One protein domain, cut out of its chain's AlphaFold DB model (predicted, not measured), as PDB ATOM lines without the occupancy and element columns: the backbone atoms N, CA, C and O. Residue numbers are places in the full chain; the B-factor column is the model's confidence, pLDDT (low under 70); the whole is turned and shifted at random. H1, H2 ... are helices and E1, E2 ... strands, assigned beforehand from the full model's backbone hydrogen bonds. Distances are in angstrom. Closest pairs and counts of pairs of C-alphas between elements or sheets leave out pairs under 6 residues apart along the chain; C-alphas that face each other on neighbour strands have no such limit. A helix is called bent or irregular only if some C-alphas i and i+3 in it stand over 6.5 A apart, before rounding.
ATOM      1  N   PHE A   3     186.577  25.761  25.795       52.25
ATOM      2  CA  PHE A   3     185.675  25.816  26.935       52.25
ATOM      3  C   PHE A   3     186.369  26.054  28.269       52.25
ATOM      4  O   PHE A   3     187.565  25.828  28.364       52.25
ATOM      5  N   PHE A   4     185.624  26.515  29.276       45.62
ATOM      6  CA  PHE A   4     186.118  26.757  30.638       45.62
ATOM      7  C   PHE A   4     185.386  25.892  31.657       45.62
ATOM      8  O   PHE A   4     184.190  25.650  31.493       45.62
ATOM      9  N   LEU A   5     186.097  25.495  32.719       49.91
ATOM     10  CA  LEU A   5     185.560  24.716  33.833       49.91
ATOM     11  C   LEU A   5     185.359  25.538  35.104       49.91
ATOM     12  O   LEU A   5     186.309  26.130  35.613       49.91
ATOM     13  N   ILE A   6     184.143  25.497  35.655       56.62
ATOM     14  CA  ILE A   6     183.817  26.047  36.982       56.62
ATOM     15  C   ILE A   6     183.145  24.946  37.810       56.62
ATOM     16  O   ILE A   6     182.118  24.440  37.369       56.62
ATOM     17  N   PRO A   7     183.657  24.556  38.987       54.19
ATOM     18  CA  PRO A   7     183.001  23.552  39.823       54.19
ATOM     19  C   PRO A   7     181.545  23.925  40.129       54.19
ATOM     20  O   PRO A   7     181.247  25.066  40.476       54.19
ATOM     21  N   SER A   8     180.633  22.963  39.999       49.53
ATOM     22  CA  SER A   8     179.203  23.153  40.242       49.53
ATOM     23  C   SER A   8     178.567  21.894  40.819       49.53
ATOM     24  O   SER A   8     178.921  20.777  40.431       49.53
ATOM     25  N   ILE A   9     177.585  22.083  41.698       57.22
ATOM     26  CA  ILE A   9     176.802  21.014  42.321       57.22
ATOM     27  C   ILE A   9     175.344  21.162  41.893       57.22
ATOM     28  O   ILE A   9     174.835  22.278  41.804       57.22
ATOM     29  N   MET A  10     174.669  20.037  41.651       54.34
ATOM     30  CA  MET A  10     173.260  20.007  41.266       54.34
ATOM     31  C   MET A  10     172.488  19.071  42.209       54.34
ATOM     32  O   MET A  10     172.855  17.907  42.366       54.34
ATOM     33  N   THR A  11     171.434  19.579  42.854       52.66
ATOM     34  CA  THR A  11     170.588  18.833  43.807       52.66
ATOM     35  C   THR A  11     169.127  18.828  43.357       52.66
ATOM     36  O   THR A  11     168.630  19.841  42.876       52.66
ATOM     37  N   LEU A  12     168.425  17.706  43.547       52.81
ATOM     38  CA  LEU A  12     166.976  17.570  43.322       52.81
ATOM     39  C   LEU A  12     166.253  17.504  44.680       52.81
ATOM     40  O   LEU A  12     166.716  16.792  45.562       52.81
ATOM     41  N   GLU A  13     165.124  18.200  44.841       53.69
ATOM     42  CA  GLU A  13     164.443  18.561  46.112       53.69
ATOM     43  C   GLU A  13     163.926  17.420  47.029       53.69
ATOM     44  O   GLU A  13     163.212  17.681  47.995       53.69
ATOM     45  N   LYS A  14     164.269  16.155  46.775       60.09
ATOM     46  CA  LYS A  14     163.778  14.990  47.534       60.09
ATOM     47  C   LYS A  14     164.654  14.666  48.759       60.09
ATOM     48  O   LYS A  14     165.792  15.115  48.847       60.09
ATOM     49  N   GLU A  15     164.122  13.862  49.688       63.66
ATOM     50  CA  GLU A  15     164.837  13.362  50.885       63.66
ATOM     51  C   GLU A  15     166.147  12.641  50.519       63.66
ATOM     52  O   GLU A  15     167.170  12.813  51.183       63.66
ATOM     53  N   TYR A  16     166.127  11.943  49.380       65.94
ATOM     54  CA  TYR A  16     167.303  11.461  48.665       65.94
ATOM     55  C   TYR A  16     167.420  12.188  47.326       65.94
ATOM     56  O   TYR A  16     166.481  12.202  46.525       65.94
ATOM     57  N   SER A  17     168.591  12.749  47.050       75.50
ATOM     58  CA  SER A  17     168.897  13.395  45.776       75.50
ATOM     59  C   SER A  17     169.881  12.539  44.991       75.50
ATOM     60  O   SER A  17     170.832  11.999  45.556       75.50
ATOM     61  N   ARG A  18     169.700  12.446  43.668       81.62
ATOM     62  CA  ARG A  18     170.759  11.947  42.787       81.62
ATOM     63  C   ARG A  18     171.792  13.058  42.619       81.62
ATOM     64  O   ARG A  18     171.487  14.067  41.990       81.62
ATOM     65  N   VAL A  19     172.977  12.874  43.187       84.88
ATOM     66  CA  VAL A  19     174.024  13.895  43.242       84.88
ATOM     67  C   VAL A  19     175.200  13.502  42.363       84.88
ATOM     68  O   VAL A  19     175.634  12.349  42.305       84.88
ATOM     69  N   PHE A  20     175.743  14.503  41.690       88.12
ATOM     70  CA  PHE A  20     177.038  14.436  41.045       88.12
ATOM     71  C   PHE A  20     177.792  15.733  41.311       88.12
ATOM     72  O   PHE A  20     177.203  16.786  41.569       88.12
ATOM     73  N   LEU A  21     179.110  15.634  41.240       86.94
ATOM     74  CA  LEU A  21     180.014  16.768  41.256       86.94
ATOM     75  C   LEU A  21     180.471  16.973  39.824       86.94
ATOM     76  O   LEU A  21     180.897  16.022  39.163       86.94
ATOM     77  N   GLY A  22     180.354  18.198  39.333       88.12
ATOM     78  CA  GLY A  22     180.704  18.524  37.965       88.12
ATOM     79  C   GLY A  22     181.493  19.812  37.869       88.12
ATOM     80  O   GLY A  22     181.630  20.569  38.827       88.12
ATOM     81  N   ALA A  23     181.995  20.056  36.674       85.81
ATOM     82  CA  ALA A  23     182.485  21.343  36.253       85.81
ATOM     83  C   ALA A  23     181.567  21.870  35.147       85.81
ATOM     84  O   ALA A  23     181.380  21.220  34.117       85.81
ATOM     85  N   LYS A  24     180.987  23.046  35.364       85.56
ATOM     86  CA  LYS A  24     180.274  23.830  34.360       85.56
ATOM     87  C   LYS A  24     181.171  24.037  33.153       85.56
ATOM     88  O   LYS A  24     182.334  24.384  33.326       85.56
ATOM     89  N   VAL A  25     180.601  23.876  31.966       85.44
ATOM     90  CA  VAL A  25     181.286  24.091  30.693       85.44
ATOM     91  C   VAL A  25     180.745  25.363  30.060       85.44
ATOM     92  O   VAL A  25     179.543  25.493  29.844       85.44
ATOM     93  N   ILE A  26     181.632  26.298  29.743       86.94
ATOM     94  CA  ILE A  26     181.297  27.474  28.929       86.94
ATOM     95  C   ILE A  26     181.885  27.241  27.552       86.94
ATOM     96  O   ILE A  26     183.097  27.138  27.472       86.94
ATOM     97  N   ALA A  27     181.079  27.160  26.497       87.62
ATOM     98  CA  ALA A  27     181.550  26.953  25.130       87.62
ATOM     99  C   ALA A  27     180.633  27.692  24.139       87.62
ATOM    100  O   ALA A  27     179.466  27.905  24.470       87.62
ATOM    101  N   PRO A  28     181.109  28.062  22.936       88.19
ATOM    102  CA  PRO A  28     180.252  28.564  21.863       88.19
ATOM    103  C   PRO A  28     179.453  27.405  21.261       88.19
ATOM    104  O   PRO A  28     179.828  26.847  20.232       88.19
ATOM    105  N   TRP A  29     178.412  26.968  21.964       86.81
ATOM    106  CA  TRP A  29     177.597  25.835  21.548       86.81
ATOM    107  C   TRP A  29     176.968  26.067  20.163       86.81
ATOM    108  O   TRP A  29     176.679  27.210  19.819       86.81
ATOM    109  N   PRO A  30     176.749  25.007  19.361       85.06
ATOM    110  CA  PRO A  30     176.050  25.149  18.087       85.06
ATOM    111  C   PRO A  30     174.632  25.677  18.314       85.06
ATOM    112  O   PRO A  30     173.938  25.181  19.204       85.06
ATOM    113  N   GLU A  31     174.208  26.635  17.493       85.62
ATOM    114  CA  GLU A  31     172.836  27.160  17.508       85.62
ATOM    115  C   GLU A  31     171.845  26.090  17.023       85.62
ATOM    116  O   GLU A  31     170.812  25.854  17.651       85.62
ATOM    117  N   ASP A  32     172.233  25.354  15.978       87.00
ATOM    118  CA  ASP A  32     171.447  24.271  15.393       87.00
ATOM    119  C   ASP A  32     171.904  22.911  15.930       87.00
ATOM    120  O   ASP A  32     172.886  22.313  15.476       87.00
ATOM    121  N   LEU A  33     171.177  22.402  16.925       83.88
ATOM    122  CA  LEU A  33     171.379  21.054  17.450       83.88
ATOM    123  C   LEU A  33     170.430  20.055  16.771       83.88
ATOM    124  O   LEU A  33     169.291  20.400  16.449       83.88
ATOM    125  N   PRO A  34     170.866  18.798  16.565       82.12
ATOM    126  CA  PRO A  34     170.017  17.769  15.978       82.12
ATOM    127  C   PRO A  34     168.789  17.494  16.856       82.12
ATOM    128  O   PRO A  34     168.802  17.718  18.068       82.12
ATOM    129  N   GLY A  35     167.728  16.960  16.247       81.69
ATOM    130  CA  GLY A  35     166.487  16.641  16.952       81.69
ATOM    131  C   GLY A  35     166.702  15.692  18.138       81.69
ATOM    132  O   GLY A  35     167.402  14.685  18.030       81.69
ATOM    133  N   GLY A  36     166.084  16.008  19.279       85.94
ATOM    134  CA  GLY A  36     166.167  15.204  20.497       85.94
ATOM    135  C   GLY A  36     165.916  16.016  21.765       85.94
ATOM    136  O   GLY A  36     165.638  17.214  21.723       85.94
ATOM    137  N   LYS A  37     166.024  15.360  22.925       89.94
ATOM    138  CA  LYS A  37     165.956  16.045  24.221       89.94
ATOM    139  C   LYS A  37     167.297  16.712  24.514       89.94
ATOM    140  O   LYS A  37     168.228  16.068  24.992       89.94
ATOM    141  N   ILE A  38     167.381  18.007  24.236       89.75
ATOM    142  CA  ILE A  38     168.590  18.797  24.452       89.75
ATOM    143  C   ILE A  38     168.717  19.210  25.922       89.75
ATOM    144  O   ILE A  38     167.768  19.696  26.540       89.75
ATOM    145  N   ILE A  39     169.918  19.044  26.481       88.19
ATOM    146  CA  ILE A  39     170.280  19.613  27.784       88.19
ATOM    147  C   ILE A  39     170.460  21.124  27.598       88.19
ATOM    148  O   ILE A  39     171.274  21.551  26.768       88.19
ATOM    149  N   GLN A  40     169.711  21.925  28.363       88.44
ATOM    150  CA  GLN A  40     169.848  23.385  28.349       88.44
ATOM    151  C   GLN A  40     171.285  23.779  28.716       88.44
ATOM    152  O   GLN A  40     171.936  23.107  29.514       88.44
ATOM    153  N   GLU A  41     171.793  24.857  28.128       88.12
ATOM    154  CA  GLU A  41     173.213  25.219  28.213       88.12
ATOM    155  C   GLU A  41     173.721  25.408  29.642       88.12
ATOM    156  O   GLU A  41     174.808  24.949  29.985       88.12
ATOM    157  N   ASN A  42     172.898  26.011  30.496       87.44
ATOM    158  CA  ASN A  42     173.154  26.200  31.922       87.44
ATOM    159  C   ASN A  42     173.319  24.884  32.701       87.44
ATOM    160  O   ASN A  42     173.915  24.899  33.776       87.44
ATOM    161  N   TYR A  43     172.832  23.763  32.164       87.25
ATOM    162  CA  TYR A  43     172.976  22.430  32.747       87.25
ATOM    163  C   TYR A  43     174.040  21.572  32.050       87.25
ATOM    164  O   TYR A  43     174.245  20.424  32.451       87.25
ATOM    165  N   ARG A  44     174.741  22.082  31.027       88.81
ATOM    166  CA  ARG A  44     175.847  21.360  30.376       88.81
ATOM    167  C   ARG A  44     177.092  21.407  31.262       88.81
ATOM    168  O   ARG A  44     177.555  22.469  31.675       88.81
ATOM    169  N   HIS A  45     177.635  20.236  31.559       89.81
ATOM    170  CA  HIS A  45     178.740  20.073  32.495       89.81
ATOM    171  C   HIS A  45     179.623  18.887  32.101       89.81
ATOM    172  O   HIS A  45     179.202  17.999  31.361       89.81
ATOM    173  N   ILE A  46     180.838  18.862  32.642       88.50
ATOM    174  CA  ILE A  46     181.682  17.670  32.706       88.50
ATOM    175  C   ILE A  46     181.524  17.080  34.098       88.50
ATOM    176  O   ILE A  46     181.778  17.752  35.097       88.50
ATOM    177  N   THR A  47     181.104  15.824  34.176       88.44
ATOM    178  CA  THR A  47     181.004  15.111  35.450       88.44
ATOM    179  C   THR A  47     182.400  14.776  35.968       88.44
ATOM    180  O   THR A  47     183.183  14.132  35.277       88.44
ATOM    181  N   LEU A  48     182.704  15.198  37.195       87.50
ATOM    182  CA  LEU A  48     183.919  14.822  37.920       87.50
ATOM    183  C   LEU A  48     183.723  13.487  38.634       87.50
ATOM    184  O   LEU A  48     184.565  12.596  38.530       87.50
ATOM    185  N   VAL A  49     182.620  13.380  39.380       88.00
ATOM    186  CA  VAL A  49     182.286  12.219  40.209       88.00
ATOM    187  C   VAL A  49     180.770  12.060  40.273       88.00
ATOM    188  O   VAL A  49     180.053  13.022  40.554       88.00
ATOM    189  N   PHE A  50     180.281  10.840  40.057       88.44
ATOM    190  CA  PHE A  50     178.883  10.486  40.282       88.44
ATOM    191  C   PHE A  50     178.723   9.844  41.664       88.44
ATOM    192  O   PHE A  50     179.349   8.834  41.978       88.44
ATOM    193  N   LEU A  51     177.886  10.439  42.511       86.31
ATOM    194  CA  LEU A  51     177.688   9.970  43.884       86.31
ATOM    195  C   LEU A  51     176.457   9.065  44.024       86.31
ATOM    196  O   LEU A  51     176.329   8.312  44.985       86.31
ATOM    197  N   GLY A  52     175.558   9.087  43.041       86.25
ATOM    198  CA  GLY A  52     174.306   8.347  43.116       86.25
ATOM    199  C   GLY A  52     173.323   9.006  44.073       86.25
ATOM    200  O   GLY A  52     173.233  10.228  44.127       86.25
ATOM    201  N   GLU A  53     172.533   8.194  44.765       87.69
ATOM    202  CA  GLU A  53     171.511   8.675  45.694       87.69
ATOM    203  C   GLU A  53     172.126   8.890  47.072       87.69
ATOM    204  O   GLU A  53     172.685   7.961  47.655       87.69
ATOM    205  N   ILE A  54     172.034  10.124  47.566       85.62
ATOM    206  CA  ILE A  54     172.530  10.535  48.880       85.62
ATOM    207  C   ILE A  54     171.416  11.271  49.620       85.62
ATOM    208  O   ILE A  54     170.657  12.034  49.019       85.62
ATOM    209  N   GLU A  55     171.338  11.048  50.932       85.25
ATOM    210  CA  GLU A  55     170.462  11.796  51.832       85.25
ATOM    211  C   GLU A  55     170.768  13.289  51.795       85.25
ATOM    212  O   GLU A  55     171.914  13.715  51.960       85.25
ATOM    213  N   LYS A  56     169.725  14.106  51.667       82.12
ATOM    214  CA  LYS A  56     169.849  15.564  51.584       82.12
ATOM    215  C   LYS A  56     170.670  16.164  52.733       82.12
ATOM    216  O   LYS A  56     171.492  17.040  52.491       82.12
ATOM    217  N   LYS A  57     170.516  15.657  53.963       84.19
ATOM    218  CA  LYS A  57     171.283  16.127  55.132       84.19
ATOM    219  C   LYS A  57     172.790  15.923  54.968       84.19
ATOM    220  O   LYS A  57     173.555  16.828  55.287       84.19
ATOM    221  N   VAL A  58     173.201  14.766  54.438       83.38
ATOM    222  CA  VAL A  58     174.612  14.453  54.159       83.38
ATOM    223  C   VAL A  58     175.145  15.380  53.076       83.38
ATOM    224  O   VAL A  58     176.253  15.892  53.193       83.38
ATOM    225  N   VAL A  59     174.349  15.654  52.041       79.62
ATOM    226  CA  VAL A  59     174.713  16.619  51.000       79.62
ATOM    227  C   VAL A  59     174.923  18.004  51.620       79.62
ATOM    228  O   VAL A  59     176.002  18.572  51.507       79.62
ATOM    229  N   GLU A  60     173.941  18.535  52.342       82.12
ATOM    230  CA  GLU A  60     173.999  19.883  52.918       82.12
ATOM    231  C   GLU A  60     175.148  20.084  53.917       82.12
ATOM    232  O   GLU A  60     175.762  21.154  53.925       82.12
ATOM    233  N   SER A  61     175.462  19.081  54.746       83.75
ATOM    234  CA  SER A  61     176.578  19.164  55.697       83.75
ATOM    235  C   SER A  61     177.929  19.102  54.992       83.75
ATOM    236  O   SER A  61     178.815  19.909  55.276       83.75
ATOM    237  N   THR A  62     178.069  18.176  54.045       80.50
ATOM    238  CA  THR A  62     179.352  17.873  53.405       80.50
ATOM    239  C   THR A  62     179.720  18.944  52.384       80.50
ATOM    240  O   THR A  62     180.862  19.390  52.322       80.50
ATOM    241  N   LEU A  63     178.743  19.464  51.631       74.44
ATOM    242  CA  LEU A  63     178.987  20.478  50.603       74.44
ATOM    243  C   LEU A  63     179.603  21.775  51.139       74.44
ATOM    244  O   LEU A  63     180.316  22.451  50.402       74.44
ATOM    245  N   ARG A  64     179.380  22.121  52.412       79.25
ATOM    246  CA  ARG A  64     179.998  23.313  53.021       79.25
ATOM    247  C   ARG A  64     181.522  23.228  53.082       79.25
ATOM    248  O   ARG A  64     182.178  24.260  53.152       79.25
ATOM    249  N   GLN A  65     182.070  22.016  53.056       84.69
ATOM    250  CA  GLN A  65     183.504  21.748  53.128       84.69
ATOM    251  C   GLN A  65     184.081  21.314  51.774       84.69
ATOM    252  O   GLN A  65     185.195  20.795  51.709       84.69
ATOM    253  N   PHE A  66     183.329  21.513  50.687       86.06
ATOM    254  CA  PHE A  66     183.745  21.093  49.357       86.06
ATOM    255  C   PHE A  66     185.083  21.746  48.958       86.06
ATOM    256  O   PHE A  66     185.196  22.978  48.975       86.06
ATOM    257  N   PRO A  67     186.110  20.960  48.576       88.00
ATOM    258  CA  PRO A  67     187.411  21.509  48.236       88.00
ATOM    259  C   PRO A  67     187.328  22.294  46.927       88.00
ATOM    260  O   PRO A  67     187.035  21.738  45.866       88.00
ATOM    261  N   LEU A  68     187.641  23.585  46.985       85.75
ATOM    262  CA  LEU A  68     187.786  24.404  45.787       85.75
ATOM    263  C   LEU A  68     189.087  24.054  45.044       85.75
ATOM    264  O   LEU A  68     190.097  23.717  45.675       85.75
ATOM    265  N   PRO A  69     189.090  24.118  43.702       85.62
ATOM    266  CA  PRO A  69     190.297  23.902  42.921       85.62
ATOM    267  C   PRO A  69     191.324  25.005  43.196       85.62
ATOM    268  O   PRO A  69     190.976  26.163  43.402       85.62
ATOM    269  N   LYS A  70     192.612  24.647  43.158       80.94
ATOM    270  CA  LYS A  70     193.721  25.598  43.361       80.94
ATOM    271  C   LYS A  70     194.112  26.383  42.104       80.94
ATOM    272  O   LYS A  70     194.936  27.288  42.196       80.94
ATOM    273  N   PHE A  71     193.587  26.022  40.935       77.38
ATOM    274  CA  PHE A  71     193.875  26.739  39.695       77.38
ATOM    275  C   PHE A  71     193.014  28.009  39.598       77.38
ATOM    276  O   PHE A  71     191.812  27.969  39.847       77.38
ATOM    277  N   SER A  72     193.641  29.137  39.252       63.72
ATOM    278  CA  SER A  72     193.014  30.466  39.172       63.72
ATOM    279  C   SER A  72     192.298  30.732  37.844       63.72
ATOM    280  O   SER A  72     191.448  31.616  37.773       63.72
ATOM    281  N   ILE A  73     192.626  29.966  36.800       65.38
ATOM    282  CA  ILE A  73     192.032  30.060  35.464       65.38
ATOM    283  C   ILE A  73     191.395  28.709  35.136       65.38
ATOM    284  O   ILE A  73     192.002  27.659  35.357       65.38
ATOM    285  N   GLY A  74     190.159  28.734  34.633       69.88
ATOM    286  CA  GLY A  74     189.458  27.527  34.203       69.88
ATOM    287  C   GLY A  74     190.234  26.794  33.109       69.88
ATOM    288  O   GLY A  74     190.819  27.417  32.226       69.88
ATOM    289  N   LEU A  75     190.231  25.464  33.163       79.19
ATOM    290  CA  LEU A  75     190.937  24.655  32.174       79.19
ATOM    291  C   LEU A  75     190.286  24.778  30.809       79.19
ATOM    292  O   LEU A  75     189.060  24.711  30.698       79.19
ATOM    293  N   THR A  76     191.135  24.905  29.796       84.62
ATOM    294  CA  THR A  76     190.727  24.957  28.404       84.62
ATOM    295  C   THR A  76     191.003  23.643  27.702       84.62
ATOM    296  O   THR A  76     191.925  22.887  28.023       84.62
ATOM    297  N   GLY A  77     190.167  23.356  26.719       86.12
ATOM    298  CA  GLY A  77     190.312  22.191  25.876       86.12
ATOM    299  C   GLY A  77     189.653  22.406  24.534       86.12
ATOM    300  O   GLY A  77     189.047  23.447  24.276       86.12
ATOM    301  N   GLN A  78     189.767  21.393  23.693       89.75
ATOM    302  CA  GLN A  78     189.115  21.337  22.402       89.75
ATOM    303  C   GLN A  78     188.083  20.220  22.380       89.75
ATOM    304  O   GLN A  78     188.330  19.107  22.849       89.75
ATOM    305  N   PHE A  79     186.932  20.518  21.791       89.88
ATOM    306  CA  PHE A  79     186.047  19.479  21.288       89.88
ATOM    307  C   PHE A  79     186.769  18.653  20.214       89.88
ATOM    308  O   PHE A  79     187.402  19.227  19.326       89.88
ATOM    309  N   THR A  80     186.651  17.329  20.285       90.94
ATOM    310  CA  THR A  80     187.274  16.407  19.322       90.94
ATOM    311  C   THR A  80     186.245  15.633  18.509       90.94
ATOM    312  O   THR A  80     186.347  15.593  17.284       90.94
ATOM    313  N   LYS A  81     185.259  15.012  19.163       92.06
ATOM    314  CA  LYS A  81     184.235  14.194  18.498       92.06
ATOM    315  C   LYS A  81     182.967  14.045  19.330       92.06
ATOM    316  O   LYS A  81     182.975  14.196  20.550       92.06
ATOM    317  N   VAL A  82     181.882  13.694  18.650       91.19
ATOM    318  CA  VAL A  82     180.615  13.307  19.273       91.19
ATOM    319  C   VAL A  82     180.675  11.834  19.691       91.19
ATOM    320  O   VAL A  82     181.152  10.985  18.939       91.19
ATOM    321  N   LEU A  83     180.191  11.535  20.893       92.38
ATOM    322  CA  LEU A  83     180.088  10.199  21.470       92.38
ATOM    323  C   LEU A  83     178.617   9.798  21.582       92.38
ATOM    324  O   LEU A  83     177.801  10.553  22.102       92.38
ATOM    325  N   PHE A  84     178.300   8.582  21.154       92.12
ATOM    326  CA  PHE A  84     176.975   7.989  21.289       92.12
ATOM    327  C   PHE A  84     177.024   6.910  22.376       92.12
ATOM    328  O   PHE A  84     177.777   5.941  22.264       92.12
ATOM    329  N   LEU A  85     176.273   7.113  23.461       90.00
ATOM    330  CA  LEU A  85     176.363   6.323  24.689       90.00
ATOM    331  C   LEU A  85     175.011   5.652  25.023       90.00
ATOM    332  O   LEU A  85     173.982   6.336  25.050       90.00
ATOM    333  N   PRO A  86     174.987   4.334  25.308       90.62
ATOM    334  CA  PRO A  86     176.058   3.363  25.040       90.62
ATOM    335  C   PRO A  86     176.318   3.192  23.520       90.62
ATOM    336  O   PRO A  86     175.466   3.575  22.718       90.62
ATOM    337  N   PRO A  87     177.459   2.609  23.086       89.06
ATOM    338  CA  PRO A  87     177.811   2.500  21.659       89.06
ATOM    339  C   PRO A  87     176.830   1.689  20.797       89.06
ATOM    340  O   PRO A  87     176.803   1.839  19.579       89.06
ATOM    341  N   LYS A  88     176.036   0.808  21.416       90.38
ATOM    342  CA  LYS A  88     174.949   0.052  20.781       90.38
ATOM    343  C   LYS A  88     173.641   0.462  21.448       90.38
ATOM    344  O   LYS A  88     173.583   0.424  22.670       90.38
ATOM    345  N   HIS A  89     172.620   0.815  20.665       90.69
ATOM    346  CA  HIS A  89     171.363   1.402  21.159       90.69
ATOM    347  C   HIS A  89     171.608   2.676  21.974       90.69
ATOM    348  O   HIS A  89     171.376   2.744  23.175       90.69
ATOM    349  N   SER A  90     172.153   3.690  21.310       90.12
ATOM    350  CA  SER A  90     172.532   4.929  21.972       90.12
ATOM    351  C   SER A  90     171.308   5.735  22.385       90.12
ATOM    352  O   SER A  90     170.406   5.983  21.588       90.12
ATOM    353  N   HIS A  91     171.308   6.169  23.641       90.50
ATOM    354  CA  HIS A  91     170.238   6.981  24.222       90.50
ATOM    355  C   HIS A  91     170.739   8.360  24.664       90.50
ATOM    356  O   HIS A  91     169.945   9.220  25.036       90.50
ATOM    357  N   VAL A  92     172.058   8.568  24.633       91.06
ATOM    358  CA  VAL A  92     172.722   9.809  25.021       91.06
ATOM    359  C   VAL A  92     173.759  10.173  23.969       91.06
ATOM    360  O   VAL A  92     174.528   9.327  23.514       91.06
ATOM    361  N   VAL A  93     173.792  11.455  23.620       90.75
ATOM    362  CA  VAL A  93     174.852  12.060  22.816       90.75
ATOM    363  C   VAL A  93     175.695  12.931  23.742       90.75
ATOM    364  O   VAL A  93     175.160  13.780  24.452       90.75
ATOM    365  N   ALA A  94     177.003  12.700  23.760       91.88
ATOM    366  CA  ALA A  94     177.969  13.451  24.552       91.88
ATOM    367  C   ALA A  94     179.070  14.029  23.656       91.88
ATOM    368  O   ALA A  94     179.299  13.562  22.543       91.88
ATOM    369  N   TYR A  95     179.767  15.046  24.148       90.44
ATOM    370  CA  TYR A  95     180.884  15.677  23.451       90.44
ATOM    371  C   TYR A  95     182.187  15.240  24.119       90.44
ATOM    372  O   TYR A  95     182.333  15.381  25.333       90.44
ATOM    373  N   GLU A  96     183.132  14.709  23.344       90.88
ATOM    374  CA  GLU A  96     184.481  14.452  23.838       90.88
ATOM    375  C   GLU A  96     185.262  15.769  23.909       90.88
ATOM    376  O   GLU A  96     185.284  16.567  22.966       90.88
ATOM    377  N   ALA A  97     185.900  15.975  25.056       87.62
ATOM    378  CA  ALA A  97     186.697  17.140  25.386       87.62
ATOM    379  C   ALA A  97     188.145  16.703  25.642       87.62
ATOM    380  O   ALA A  97     188.404  15.897  26.534       87.62
ATOM    381  N   LYS A  98     189.095  17.261  24.885       88.81
ATOM    382  CA  LYS A  98     190.532  17.086  25.115       88.81
ATOM    383  C   LYS A  98     191.111  18.351  25.736       88.81
ATOM    384  O   LYS A  98     191.186  19.381  25.068       88.81
ATOM    385  N   PHE A  99     191.523  18.274  26.996       86.62
ATOM    386  CA  PHE A  99     192.161  19.388  27.699       86.62
ATOM    387  C   PHE A  99     193.573  19.656  27.170       86.62
ATOM    388  O   PHE A  99     194.305  18.715  26.864       86.62
ATOM    389  N   TYR A 100     193.966  20.930  27.094       86.88
ATOM    390  CA  TYR A 100     195.358  21.301  26.800       86.88
ATOM    391  C   TYR A 100     196.274  20.982  27.984       86.88
ATOM    392  O   TYR A 100     197.374  20.468  27.803       86.88
ATOM    393  N   GLU A 101     195.772  21.206  29.199       85.69
ATOM    394  CA  GLU A 101     196.422  20.822  30.447       85.69
ATOM    395  C   GLU A 101     195.499  19.908  31.250       85.69
ATOM    396  O   GLU A 101     194.627  20.346  31.997       85.69
ATOM    397  N   GLU A 102     195.681  18.601  31.093       84.31
ATOM    398  CA  GLU A 102     194.845  17.609  31.773       84.31
ATOM    399  C   GLU A 102     195.266  17.386  33.240       84.31
ATOM    400  O   GLU A 102     194.441  17.093  34.107       84.31
ATOM    401  N   LYS A 103     196.559  17.562  33.551       88.31
ATOM    402  CA  LYS A 103     197.120  17.257  34.879       88.31
ATOM    403  C   LYS A 103     196.408  17.986  36.028       88.31
ATOM    404  O   LYS A 103     196.108  17.312  37.016       88.31
ATOM    405  N   PRO A 104     196.100  19.297  35.950       86.81
ATOM    406  CA  PRO A 104     195.389  19.980  37.028       86.81
ATOM    407  C   PRO A 104     193.968  19.441  37.236       86.81
ATOM    408  O   PRO A 104     193.534  19.318  38.381       86.81
ATOM    409  N   PHE A 105     193.269  19.056  36.157       84.50
ATOM    410  CA  PHE A 105     191.933  18.454  36.239       84.50
ATOM    411  C   PHE A 105     191.978  17.122  36.980       84.50
ATOM    412  O   PHE A 105     191.253  16.922  37.951       84.50
ATOM    413  N   LEU A 106     192.874  16.227  36.558       87.81
ATOM    414  CA  LEU A 106     193.025  14.904  37.162       87.81
ATOM    415  C   LEU A 106     193.510  14.993  38.608       87.81
ATOM    416  O   LEU A 106     193.077  14.217  39.459       87.81
ATOM    417  N   PHE A 107     194.397  15.945  38.912       89.88
ATOM    418  CA  PHE A 107     194.823  16.205  40.283       89.88
ATOM    419  C   PHE A 107     193.642  16.646  41.152       89.88
ATOM    420  O   PHE A 107     193.440  16.100  42.236       89.88
ATOM    421  N   TYR A 108     192.825  17.578  40.655       89.44
ATOM    422  CA  TYR A 108     191.636  18.031  41.364       89.44
ATOM    423  C   TYR A 108     190.605  16.909  41.535       89.44
ATOM    424  O   TYR A 108     190.084  16.718  42.630       89.44
ATOM    425  N   GLN A 109     190.377  16.088  40.507       89.50
ATOM    426  CA  GLN A 109     189.509  14.917  40.609       89.50
ATOM    427  C   GLN A 109     190.000  13.953  41.701       89.50
ATOM    428  O   GLN A 109     189.207  13.506  42.527       89.50
ATOM    429  N   LYS A 110     191.311  13.680  41.774       91.12
ATOM    430  CA  LYS A 110     191.901  12.868  42.855       91.12
ATOM    431  C   LYS A 110     191.713  13.505  44.230       91.12
ATOM    432  O   LYS A 110     191.415  12.787  45.181       91.12
ATOM    433  N   GLN A 111     191.863  14.824  44.340       92.44
ATOM    434  CA  GLN A 111     191.631  15.558  45.583       92.44
ATOM    435  C   GLN A 111     190.173  15.426  46.043       92.44
ATOM    436  O   GLN A 111     189.935  15.090  47.200       92.44
ATOM    437  N   VAL A 112     189.209  15.617  45.136       90.94
ATOM    438  CA  VAL A 112     187.775  15.441  45.413       90.94
ATOM    439  C   VAL A 112     187.481  14.002  45.841       90.94
ATOM    440  O   VAL A 112     186.803  13.789  46.840       90.94
ATOM    441  N   MET A 113     188.043  13.007  45.151       91.38
ATOM    442  CA  MET A 113     187.890  11.596  45.522       91.38
ATOM    443  C   MET A 113     188.498  11.270  46.892       91.38
ATOM    444  O   MET A 113     187.943  10.461  47.631       91.38
ATOM    445  N   GLY A 114     189.636  11.876  47.241       92.12
ATOM    446  CA  GLY A 114     190.251  11.735  48.561       92.12
ATOM    447  C   GLY A 114     189.390  12.350  49.661       92.12
ATOM    448  O   GLY A 114     189.151  11.708  50.679       92.12
ATOM    449  N   TRP A 115     188.866  13.549  49.420       92.44
ATOM    450  CA  TRP A 115     187.941  14.223  50.326       92.44
ATOM    451  C   TRP A 115     186.660  13.406  50.555       92.44
ATOM    452  O   TRP A 115     186.326  13.126  51.699       92.44
ATOM    453  N   LEU A 116     186.017  12.899  49.496       90.31
ATOM    454  CA  LEU A 116     184.819  12.052  49.618       90.31
ATOM    455  C   LEU A 116     185.048  10.810  50.493       90.31
ATOM    456  O   LEU A 116     184.147  10.398  51.220       90.31
ATOM    457  N   LYS A 117     186.254  10.224  50.452       90.50
ATOM    458  CA  LYS A 117     186.620   9.093  51.321       90.50
ATOM    459  C   LYS A 117     186.731   9.499  52.789       90.50
ATOM    460  O   LYS A 117     186.293   8.736  53.641       90.50
ATOM    461  N   VAL A 118     187.310  10.666  53.079       91.00
ATOM    462  CA  VAL A 118     187.404  11.206  54.450       91.00
ATOM    463  C   VAL A 118     186.008  11.472  55.015       91.00
ATOM    464  O   VAL A 118     185.738  11.122  56.159       91.00
ATOM    465  N   GLU A 119     185.098  11.975  54.181       88.50
ATOM    466  CA  GLU A 119     183.693  12.223  54.530       88.50
ATOM    467  C   GLU A 119     182.819  10.951  54.554       88.50
ATOM    468  O   GLU A 119     181.609  11.026  54.753       88.50
ATOM    469  N   ASN A 120     183.401   9.762  54.341       87.94
ATOM    470  CA  ASN A 120     182.685   8.481  54.294       87.94
ATOM    471  C   ASN A 120     181.558   8.413  53.236       87.94
ATOM    472  O   ASN A 120     180.615   7.624  53.349       87.94
TER     473      ASN A 120
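This is residues 3 to 120 of the 125 residues of an uncharacterized protein of Chlamydiae bacterium CG10_big_fil_rev_8_21_14_0_10_35_9 (UniProt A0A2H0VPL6). A bent, strongly twisted sheet of three strands, E1 E2 E3, is covered on one face by the long helix H2, which runs along E3, while the short helix H1 sits at the end of the sheet where E2 begins. Beyond the other end stands a separate two-strand hairpin, E4 and E5, and the loop of residues 30 to 35 sticks out. The printed part has 118 residues, with five named strands and two named helices in the chain order E1 E2 E3 H1 E4 E5 H2; both sheets are antiparallel, in the orders E1 - E2 - E3 and E4 - E5. The class is mixed, helices and strands; the whole is compact, with a radius of gyration of the C-alphas of 15.6 A and spans of 41 by 33 by 26 A.

Begin with E1, residues 4 to 10, E2, residues 16 to 26, and E3, residues 45 to 55: they form a meander, each strand the antiparallel neighbour of the one before. Look at N 8 and O 22, 2.8 A apart, between E1 and E2, and at N 19 and O 52, 2.8 A, between E2 and E3. E2 bends by 54 degrees at residue 21 and E3 by 81 degrees at residue 48. H1, residues 56 to 63, is on the sheet, and its closest C-alphas to E2 are those of Lys 56 and Tyr 16, 5.6 A apart. E4, residues 77 to 85, bends by 63 degrees at residue 80 and makes an antiparallel hairpin with E5, residues 92 to 99; N 83 and O 94 are 2.8 A apart. E5 is apart from E1, E2 and E3. H2, residues 102 to 118, is on the three-strand sheet at a height of 9.8 A, over E3 and along it at 2 degrees on the local plane; the closest C-alphas of the two are those of Gln 109 and Leu 48, 6.2 A. In H1 and H2 every O i to N i+4 pair is within hydrogen-bond range.

Find C-alpha 4 at (186.118, 26.757, 30.638), where E1 begins; it runs 18.0 A to C-alpha 10. E2 measures 29.0 A, E3 22.6 A, H1 10.4 A, E4 21.2 A and E5 21.8 A. H2 runs 24.7 A and ends at C-alpha 118, at (187.404, 11.206, 54.450).

The C-alphas farthest apart are those of Asp 32 and Val 118, 44.2 A. The printed part has no cut. The links E2 to E3 and H1 to E4 are long, with 18 and 13 residues. Mean pLDDT of the printed part is 82.8; residues 3 to 16 and 72 to 74 are under 70.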